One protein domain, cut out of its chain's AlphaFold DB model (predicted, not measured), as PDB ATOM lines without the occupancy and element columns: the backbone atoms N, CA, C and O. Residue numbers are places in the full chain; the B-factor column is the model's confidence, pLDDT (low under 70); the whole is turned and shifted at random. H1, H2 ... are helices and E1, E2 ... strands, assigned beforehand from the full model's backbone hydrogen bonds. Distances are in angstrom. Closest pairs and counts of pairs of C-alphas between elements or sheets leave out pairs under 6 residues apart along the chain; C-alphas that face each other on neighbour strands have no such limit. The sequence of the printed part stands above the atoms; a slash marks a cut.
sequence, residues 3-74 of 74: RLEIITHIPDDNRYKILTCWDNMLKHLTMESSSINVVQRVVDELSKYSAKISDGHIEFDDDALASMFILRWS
ATOM      1  N   ARG A   3     125.387 156.828 127.971       43.75
ATOM      2  CA  ARG A   3     124.848 156.282 129.224       43.75
ATOM      3  C   ARG A   3     124.034 155.031 128.890       43.75
ATOM      4  O   ARG A   3     123.062 155.121 128.145       43.75
ATOM      5  N   LEU A   4     124.427 153.878 129.418       53.38
ATOM      6  CA  LEU A   4     123.688 152.619 129.324       53.38
ATOM      7  C   LEU A   4     122.970 152.372 130.646       53.38
ATOM      8  O   LEU A   4     123.621 152.063 131.630       53.38
ATOM      9  N   GLU A   5     121.648 152.498 130.710       45.75
ATOM     10  CA  GLU A   5     120.912 152.154 131.934       45.75
ATOM     11  C   GLU A   5     121.130 150.698 132.333       45.75
ATOM     12  O   GLU A   5     120.916 149.782 131.538       45.75
ATOM     13  N   ILE A   6     121.482 150.485 133.599       53.22
ATOM     14  CA  ILE A   6     121.521 149.158 134.213       53.22
ATOM     15  C   ILE A   6     120.086 148.653 134.401       53.22
ATOM     16  O   ILE A   6     119.881 147.443 134.409       53.22
ATOM     17  N   ILE A   7     119.072 149.534 134.479       46.06
ATOM     18  CA  ILE A   7     117.658 149.147 134.590       46.06
ATOM     19  C   ILE A   7     116.727 150.174 133.886       46.06
ATOM     20  O   ILE A   7     116.501 151.270 134.380       46.06
ATOM     21  N   THR A   8     116.162 149.750 132.742       44.88
ATOM     22  CA  THR A   8     114.836 150.092 132.151       44.88
ATOM     23  C   THR A   8     114.478 151.493 131.613       44.88
ATOM     24  O   THR A   8     113.398 151.991 131.917       44.88
ATOM     25  N   HIS A   9     115.215 152.029 130.644       42.03
ATOM     26  CA  HIS A   9     114.675 152.952 129.623       42.03
ATOM     27  C   HIS A   9     115.513 152.974 128.325       42.03
ATOM     28  O   HIS A   9     115.502 153.928 127.550       42.03
ATOM     29  N   ILE A  10     116.157 151.851 127.994       48.00
ATOM     30  CA  ILE A  10     116.842 151.670 126.705       48.00
ATOM     31  C   ILE A  10     115.792 151.648 125.570       48.00
ATOM     32  O   ILE A  10     114.827 150.885 125.706       48.00
ATOM     33  N   PRO A  11     115.934 152.418 124.469       52.00
ATOM     34  CA  PRO A  11     115.095 152.271 123.273       52.00
ATOM     35  C   PRO A  11     115.132 150.820 122.758       52.00
ATOM     36  O   PRO A  11     116.195 150.194 122.753       52.00
ATOM     37  N   ASP A  12     113.973 150.271 122.377       57.78
ATOM     38  CA  ASP A  12     113.752 148.818 122.229       57.78
ATOM     39  C   ASP A  12     114.800 148.090 121.366       57.78
ATOM     40  O   ASP A  12     115.198 146.975 121.705       57.78
ATOM     41  N   ASP A  13     115.336 148.743 120.332       59.34
ATOM     42  CA  ASP A  13     116.271 148.139 119.373       59.34
ATOM     43  C   ASP A  13     117.605 147.667 119.989       59.34
ATOM     44  O   ASP A  13     118.260 146.770 119.448       59.34
ATOM     45  N   ASN A  14     118.011 148.226 121.137       57.00
ATOM     46  CA  ASN A  14     119.278 147.881 121.798       57.00
ATOM     47  C   ASN A  14     119.106 147.226 123.177       57.00
ATOM     48  O   ASN A  14     120.063 146.650 123.702       57.00
ATOM     49  N   ARG A  15     117.894 147.252 123.748       59.12
ATOM     50  CA  ARG A  15     117.612 146.764 125.110       59.12
ATOM     51  C   ARG A  15     117.968 145.291 125.290       59.12
ATOM     52  O   ARG A  15     118.606 144.932 126.276       59.12
ATOM     53  N   TYR A  16     117.598 144.455 124.323       66.12
ATOM     54  CA  TYR A  16     117.876 143.021 124.379       66.12
ATOM     55  C   TYR A  16     119.383 142.732 124.392       66.12
ATOM     56  O   TYR A  16     119.850 141.971 125.231       66.12
ATOM     57  N   LYS A  17     120.167 143.408 123.539       65.44
ATOM     58  CA  LYS A  17     121.621 143.186 123.428       65.44
ATOM     59  C   LYS A  17     122.361 143.524 124.722       65.44
ATOM     60  O   LYS A  17     123.249 142.786 125.125       65.44
ATOM     61  N   ILE A  18     121.973 144.611 125.388       67.12
ATOM     62  CA  ILE A  18     122.613 145.059 126.633       67.12
ATOM     63  C   ILE A  18     122.269 144.122 127.795       67.12
ATOM     64  O   ILE A  18     123.156 143.751 128.559       67.12
ATOM     65  N   LEU A  19     121.009 143.688 127.900       69.75
ATOM     66  CA  LEU A  19     120.595 142.728 128.928       69.75
ATOM     67  C   LEU A  19     121.251 141.356 128.726       69.75
ATOM     68  O   LEU A  19     121.724 140.768 129.697       69.75
ATOM     69  N   THR A  20     121.338 140.871 127.483       75.06
ATOM     70  CA  THR A  20     122.065 139.635 127.147       75.06
ATOM     71  C   THR A  20     123.549 139.757 127.480       75.06
ATOM     72  O   THR A  20     124.091 138.891 128.160       75.06
ATOM     73  N   CYS A  21     124.183 140.863 127.084       75.75
ATOM     74  CA  CYS A  21     125.577 141.163 127.404       75.75
ATOM     75  C   CYS A  21     125.839 141.136 128.919       75.75
ATOM     76  O   CYS A  21     126.825 140.561 129.381       75.75
ATOM     77  N   TRP A  22     124.944 141.737 129.706       78.19
ATOM     78  CA  TRP A  22     125.056 141.775 131.162       78.19
ATOM     79  C   TRP A  22     124.885 140.393 131.805       78.19
ATOM     80  O   TRP A  22     125.690 140.000 132.652       78.19
ATOM     81  N   ASP A  23     123.873 139.634 131.382       80.06
ATOM     82  CA  ASP A  23     123.609 138.281 131.883       80.06
ATOM     83  C   ASP A  23     124.765 137.319 131.558       80.06
ATOM     84  O   ASP A  23     125.216 136.566 132.423       80.06
ATOM     85  N   ASN A  24     125.322 137.402 130.347       80.88
ATOM     86  CA  ASN A  24     126.493 136.625 129.945       80.88
ATOM     87  C   ASN A  24     127.720 136.964 130.798       80.88
ATOM     88  O   ASN A  24     128.371 136.058 131.323       80.88
ATOM     89  N   MET A  25     128.015 138.252 130.995       82.00
ATOM     90  CA  MET A  25     129.122 138.678 131.853       82.00
ATOM     91  C   MET A  25     128.965 138.123 133.279       82.00
ATOM     92  O   MET A  25     129.908 137.548 133.826       82.00
ATOM     93  N   LEU A  26     127.770 138.225 133.869       79.12
ATOM     94  CA  LEU A  26     127.502 137.686 135.206       79.12
ATOM     95  C   LEU A  26     127.622 136.157 135.262       79.12
ATOM     96  O   LEU A  26     128.201 135.634 136.216       79.12
ATOM     97  N   LYS A  27     127.133 135.428 134.254       81.81
ATOM     98  CA  LYS A  27     127.287 133.965 134.155       81.81
ATOM     99  C   LYS A  27     128.754 133.550 134.105       81.81
ATOM    100  O   LYS A  27     129.164 132.689 134.879       81.81
ATOM    101  N   HIS A  28     129.561 134.196 133.267       75.31
ATOM    102  CA  HIS A  28     130.997 133.918 133.187       75.31
ATOM    103  C   HIS A  28     131.708 134.178 134.520       75.31
ATOM    104  O   HIS A  28     132.473 133.339 134.991       75.31
ATOM    105  N   LEU A  29     131.404 135.300 135.177       74.50
ATOM    106  CA  LEU A  29     132.015 135.642 136.463       74.50
ATOM    107  C   LEU A  29     131.582 134.697 137.595       74.50
ATOM    108  O   LEU A  29     132.402 134.347 138.446       74.50
ATOM    109  N   THR A  30     130.322 134.256 137.606       71.44
ATOM    110  CA  THR A  30     129.786 133.338 138.631       71.44
ATOM    111  C   THR A  30     130.205 131.885 138.423       71.44
ATOM    112  O   THR A  30     130.392 131.173 139.405       71.44
ATOM    113  N   MET A  31     130.424 131.442 137.180       71.44
ATOM    114  CA  MET A  31     130.987 130.113 136.900       71.44
ATOM    115  C   MET A  31     132.427 129.967 137.409       71.44
ATOM    116  O   MET A  31     132.844 128.865 137.759       71.44
ATOM    117  N   GLU A  32     133.177 131.066 137.483       63.91
ATOM    118  CA  GLU A  32     134.592 131.058 137.870       63.91
ATOM    119  C   GLU A  32     134.859 131.463 139.331       63.91
ATOM    120  O   GLU A  32     136.010 131.405 139.771       63.91
ATOM    121  N   SER A  33     133.857 131.915 140.105       56.62
ATOM    122  CA  SER A  33     134.123 132.481 141.441       56.62
ATOM    123  C   SER A  33     132.973 132.405 142.456       56.62
ATOM    124  O   SER A  33     131.799 132.324 142.109       56.62
ATOM    125  N   SER A  34     133.322 132.443 143.751       58.19
ATOM    126  CA  SER A  34     132.362 132.557 144.856       58.19
ATOM    127  C   SER A  34     131.740 133.964 144.914       58.19
ATOM    128  O   SER A  34     132.396 134.976 144.665       58.19
ATOM    129  N   SER A  35     130.455 134.030 145.262       56.50
ATOM    130  CA  SER A  35     129.535 135.164 145.064       56.50
ATOM    131  C   SER A  35     129.946 136.521 145.664       56.50
ATOM    132  O   SER A  35     129.436 137.549 145.230       56.50
ATOM    133  N   ILE A  36     130.887 136.566 146.611       54.97
ATOM    134  CA  ILE A  36     131.339 137.813 147.258       54.97
ATOM    135  C   ILE A  36     132.309 138.619 146.369       54.97
ATOM    136  O   ILE A  36     132.411 139.832 146.521       54.97
ATOM    137  N   ASN A  37     132.974 137.989 145.393       68.62
ATOM    138  CA  ASN A  37     134.012 138.640 144.577       68.62
ATOM    139  C   ASN A  37     133.504 139.198 143.231       68.62
ATOM    140  O   ASN A  37     134.268 139.776 142.459       68.62
ATOM    141  N   VAL A  38     132.216 139.014 142.927       69.44
ATOM    142  CA  VAL A  38     131.649 139.315 141.603       69.44
ATOM    143  C   VAL A  38     131.542 140.822 141.363       69.44
ATOM    144  O   VAL A  38     131.900 141.284 140.286       69.44
ATOM    145  N   VAL A  39     131.131 141.611 142.363       70.19
ATOM    146  CA  VAL A  39     130.955 143.071 142.213       70.19
ATOM    147  C   VAL A  39     132.280 143.771 141.906       70.19
ATOM    148  O   VAL A  39     132.344 144.555 140.964       70.19
ATOM    149  N   GLN A  40     133.347 143.456 142.648       73.31
ATOM    150  CA  GLN A  40     134.668 144.040 142.398       73.31
ATOM    151  C   GLN A  40     135.179 143.668 141.002       73.31
ATOM    152  O   GLN A  40     135.657 144.531 140.278       73.31
ATOM    153  N   ARG A  41     134.990 142.412 140.572       77.06
ATOM    154  CA  ARG A  41     135.365 141.983 139.217       77.06
ATOM    155  C   ARG A  41     134.577 142.685 138.120       77.06
ATOM    156  O   ARG A  41     135.155 142.992 137.086       77.06
ATOM    157  N   VAL A  42     133.286 142.940 138.328       78.88
ATOM    158  CA  VAL A  42     132.484 143.730 137.384       78.88
ATOM    159  C   VAL A  42     133.062 145.139 137.262       78.88
ATOM    160  O   VAL A  42     133.250 145.618 136.150       78.88
ATOM    161  N   VAL A  43     133.402 145.785 138.381       78.00
ATOM    162  CA  VAL A  43     134.034 147.115 138.374       78.00
ATOM    163  C   VAL A  43     135.390 147.083 137.661       78.00
ATOM    164  O   VAL A  43     135.648 147.931 136.805       78.00
ATOM    165  N   ASP A  44     136.226 146.087 137.952       83.06
ATOM    166  CA  ASP A  44     137.531 145.922 137.309       83.06
ATOM    167  C   ASP A  44     137.381 145.674 135.798       83.06
ATOM    168  O   ASP A  44     138.147 146.219 135.003       83.06
ATOM    169  N   GLU A  45     136.387 144.891 135.373       83.00
ATOM    170  CA  GLU A  45     136.122 144.639 133.956       83.00
ATOM    171  C   GLU A  45     135.644 145.906 133.246       83.00
ATOM    172  O   GLU A  45     136.192 146.253 132.201       83.00
ATOM    173  N   LEU A  46     134.698 146.647 133.832       83.44
ATOM    174  CA  LEU A  46     134.219 147.922 133.289       83.44
ATOM    175  C   LEU A  46     135.349 148.956 133.164       83.44
ATOM    176  O   LEU A  46     135.412 149.684 132.171       83.44
ATOM    177  N   SER A  47     136.300 148.965 134.102       83.75
ATOM    178  CA  SER A  47     137.445 149.881 134.058       83.75
ATOM    179  C   SER A  47     138.320 149.705 132.805       83.75
ATOM    180  O   SER A  47     138.890 150.679 132.315       83.75
ATOM    181  N   LYS A  48     138.366 148.496 132.218       86.12
ATOM    182  CA  LYS A  48     139.112 148.208 130.973       86.12
ATOM    183  C   LYS A  48     138.519 148.899 129.747       86.12
ATOM    184  O   LYS A  48     139.206 149.039 128.740       86.12
ATOM    185  N   TYR A  49     137.256 149.304 129.831       84.50
ATOM    186  CA  TYR A  49     136.508 149.944 128.752       84.50
ATOM    187  C   TYR A  49     136.265 151.431 129.018       84.50
ATOM    188  O   TYR A  49     135.378 152.017 128.401       84.50
ATOM    189  N   SER A  50     137.025 152.037 129.942       84.31
ATOM    190  CA  SER A  50     136.793 153.411 130.412       84.31
ATOM    191  C   SER A  50     135.324 153.627 130.787       84.31
ATOM    192  O   SER A  50     134.718 154.641 130.435       84.31
ATOM    193  N   ALA A  51     134.741 152.619 131.446       82.50
ATOM    194  CA  ALA A  51     133.347 152.606 131.829       82.50
ATOM    195  C   ALA A  51     133.193 152.716 133.347       82.50
ATOM    196  O   ALA A  51     133.984 152.162 134.115       82.50
ATOM    197  N   LYS A  52     132.153 153.420 133.788       76.50
ATOM    198  CA  LYS A  52     131.830 153.611 135.210       76.50
ATOM    199  C   LYS A  52     130.347 153.408 135.459       76.50
ATOM    200  O   LYS A  52     129.541 153.598 134.558       76.50
ATOM    201  N   ILE A  53     129.979 153.076 136.693       73.69
ATOM    202  CA  ILE A  53     128.573 153.038 137.096       73.69
ATOM    203  C   ILE A  53     128.200 154.388 137.719       73.69
ATOM    204  O   ILE A  53     128.831 154.812 138.684       73.69
ATOM    205  N   SER A  54     127.187 155.059 137.181       73.06
ATOM    206  CA  SER A  54     126.675 156.344 137.668       73.06
ATOM    207  C   SER A  54     125.157 156.374 137.531       73.06
ATOM    208  O   SER A  54     124.634 156.017 136.484       73.06
ATOM    209  N   ASP A  55     124.435 156.753 138.587       71.94
ATOM    210  CA  ASP A  55     122.961 156.809 138.611       71.94
ATOM    211  C   ASP A  55     122.265 155.522 138.126       71.94
ATOM    212  O   ASP A  55     121.236 155.571 137.460       71.94
ATOM    213  N   GLY A  56     122.841 154.344 138.393       62.19
ATOM    214  CA  GLY A  56     122.300 153.082 137.872       62.19
ATOM    215  C   GLY A  56     122.462 152.924 136.357       62.19
ATOM    216  O   GLY A  56     121.683 152.216 135.735       62.19
ATOM    217  N   HIS A  57     123.460 153.576 135.761       68.00
ATOM    218  CA  HIS A  57     123.860 153.434 134.364       68.00
ATOM    219  C   HIS A  57     125.335 153.040 134.285       68.00
ATOM    220  O   HIS A  57     126.129 153.503 135.094       68.00
ATOM    221  N   ILE A  58     125.718 152.240 133.295       76.19
ATOM    222  CA  ILE A  58     127.097 152.093 132.841       76.19
ATOM    223  C   ILE A  58     127.360 153.214 131.841       76.19
ATOM    224  O   ILE A  58     126.777 153.269 130.763       76.19
ATOM    225  N   GLU A  59     128.222 154.143 132.195       77.81
ATOM    226  CA  GLU A  59     128.620 155.230 131.318       77.81
ATOM    227  C   GLU A  59     129.935 154.873 130.650       77.81
ATOM    228  O   GLU A  59     130.881 154.504 131.341       77.81
ATOM    229  N   PHE A  60     129.981 155.007 129.329       83.25
ATOM    230  CA  PHE A  60     131.198 154.901 128.538       83.25
ATOM    231  C   PHE A  60     131.552 156.288 128.015       83.25
ATOM    232  O   PHE A  60     130.700 157.017 127.478       83.25
ATOM    233  N   ASP A  61     132.823 156.646 128.144       78.06
ATOM    234  CA  ASP A  61     133.323 157.915 127.620       78.06
ATOM    235  C   ASP A  61     133.420 157.900 126.079       78.06
ATOM    236  O   ASP A  61     133.302 158.958 125.457       78.06
ATOM    237  N   ASP A  62     133.535 156.710 125.468       79.25
ATOM    238  CA  ASP A  62     133.759 156.484 124.033       79.25
ATOM    239  C   ASP A  62     132.810 155.415 123.438       79.25
ATOM    240  O   ASP A  62     132.653 154.313 123.976       79.25
ATOM    241  N   ASP A  63     132.201 155.734 122.293       74.69
ATOM    242  CA  ASP A  63     131.234 154.892 121.575       74.69
ATOM    243  C   ASP A  63     131.845 153.589 121.022       74.69
ATOM    244  O   ASP A  63     131.184 152.542 120.985       74.69
ATOM    245  N   ALA A  64     133.112 153.620 120.605       75.69
ATOM    246  CA  ALA A  64     133.839 152.445 120.141       75.69
ATOM    247  C   ALA A  64     134.116 151.483 121.303       75.69
ATOM    248  O   ALA A  64     133.971 150.271 121.135       75.69
ATOM    249  N   LEU A  65     134.433 152.003 122.495       78.31
ATOM    250  CA  LEU A  65     134.621 151.178 123.693       78.31
ATOM    251  C   LEU A  65     133.306 150.547 124.164       78.31
ATOM    252  O   LEU A  65     133.292 149.357 124.484       78.31
ATOM    253  N   ALA A  66     132.200 151.295 124.119       77.19
ATOM    254  CA  ALA A  66     130.869 150.746 124.376       77.19
ATOM    255  C   ALA A  66     130.532 149.610 123.395       77.19
ATOM    256  O   ALA A  66     130.079 148.537 123.798       77.19
ATOM    257  N   SER A  67     130.820 149.810 122.106       78.00
ATOM    258  CA  SER A  67     130.592 148.804 121.064       78.00
ATOM    259  C   SER A  67     131.462 147.556 121.260       78.00
ATOM    260  O   SER A  67     130.970 146.434 121.145       78.00
ATOM    261  N   MET A  68     132.742 147.728 121.605       79.50
ATOM    262  CA  MET A  68     133.658 146.623 121.908       79.50
ATOM    263  C   MET A  68     133.228 145.824 123.140       79.50
ATOM    264  O   MET A  68     133.330 144.596 123.132       79.50
ATOM    265  N   PHE A  69     132.757 146.503 124.189       82.88
ATOM    266  CA  PHE A  69     132.238 145.852 125.388       82.88
ATOM    267  C   PHE A  69     131.037 144.964 125.053       82.88
ATOM    268  O   PHE A  69     131.043 143.779 125.386       82.88
ATOM    269  N   ILE A  70     130.059 145.511 124.320       76.94
ATOM    270  CA  ILE A  70     128.870 144.769 123.888       76.94
ATOM    271  C   ILE A  70     129.281 143.555 123.050       76.94
ATOM    272  O   ILE A  70     128.843 142.449 123.343       76.94
ATOM    273  N   LEU A  71     130.151 143.721 122.048       77.50
ATOM    274  CA  LEU A  71     130.566 142.619 121.170       77.50
ATOM    275  C   LEU A  71     131.276 141.478 121.907       77.50
ATOM    276  O   LEU A  71     131.107 140.324 121.527       77.50
ATOM    277  N   ARG A  72     132.077 141.780 122.934       80.69
ATOM    278  CA  ARG A  72     132.810 140.758 123.696       80.69
ATOM    279  C   ARG A  72     131.890 139.848 124.504       80.69
ATOM    280  O   ARG A  72     132.215 138.678 124.685       80.69
ATOM    281  N   TRP A  73     130.817 140.413 125.045       75.44
ATOM    282  CA  TRP A  73     129.975 139.756 126.043       75.44
ATOM    283  C   TRP A  73     128.567 139.426 125.528       75.44
ATOM    284  O   TRP A  73     127.789 138.829 126.266       75.44
ATOM    285  N   SER A  74     128.228 139.792 124.286       74.44
ATOM    286  CA  SER A  74     126.977 139.379 123.618       74.44
ATOM    287  C   SER A  74     126.930 137.886 123.311       74.44
ATOM    288  O   SER A  74     127.999 137.287 123.074       74.44
TER     289      SER A  74
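AT A GLANCE: This is residues 3 to 74 of the 74 residues of an uncharacterized protein of Bacteroidetes bacterium (UniProt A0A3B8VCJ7). Long helix H1 and helix H2 meet near their ends as a V; a small antiparallel sheet, E1 E3 E2, lies toward its open end, and H3 packs on H1. The 72 printed residues, mostly helix, run E1 H1 H2 E2 E3 H3. The whole is compact, radius of gyration of the C-alphas 11.9 A, spanning 34 by 23 by 22 A.

IN THESE COORDINATES: E1, residues 3 to 5, begins at C-alpha 3 (124.848, 156.282, 129.224). H1, 12 to 31, measures 29.4 A; H2, 35 to 47, 20.0 A. E2 is 51 to 54, E3 57 to 60. H3, 63 to 73, ends at C-alpha 73 (129.975, 139.756, 126.043).

HOW THE PARTS SIT: Within hydrogen-bond range are N 4 and O 58 of E1 and E3, 2.8 A, and N 52 and O 59 of hairpin E2 and E3, 3.0 A. H1 touches H2 with residues 26 to 30 alone, closest C-alphas Leu 29 and Val 38, 6.3 A. H1 touches H3, closest C-alphas Cys 21 and Trp 73, 4.8 A. H2 and H3 are on the same face of the sheet. Every O i to N i+4 pair is within range in H3, 14 of 16 in H1, 7 of 9 in H2.

THE WHOLE: The printed part has no cut; 26 residues, among them 3 to 19, have pLDDT under 70.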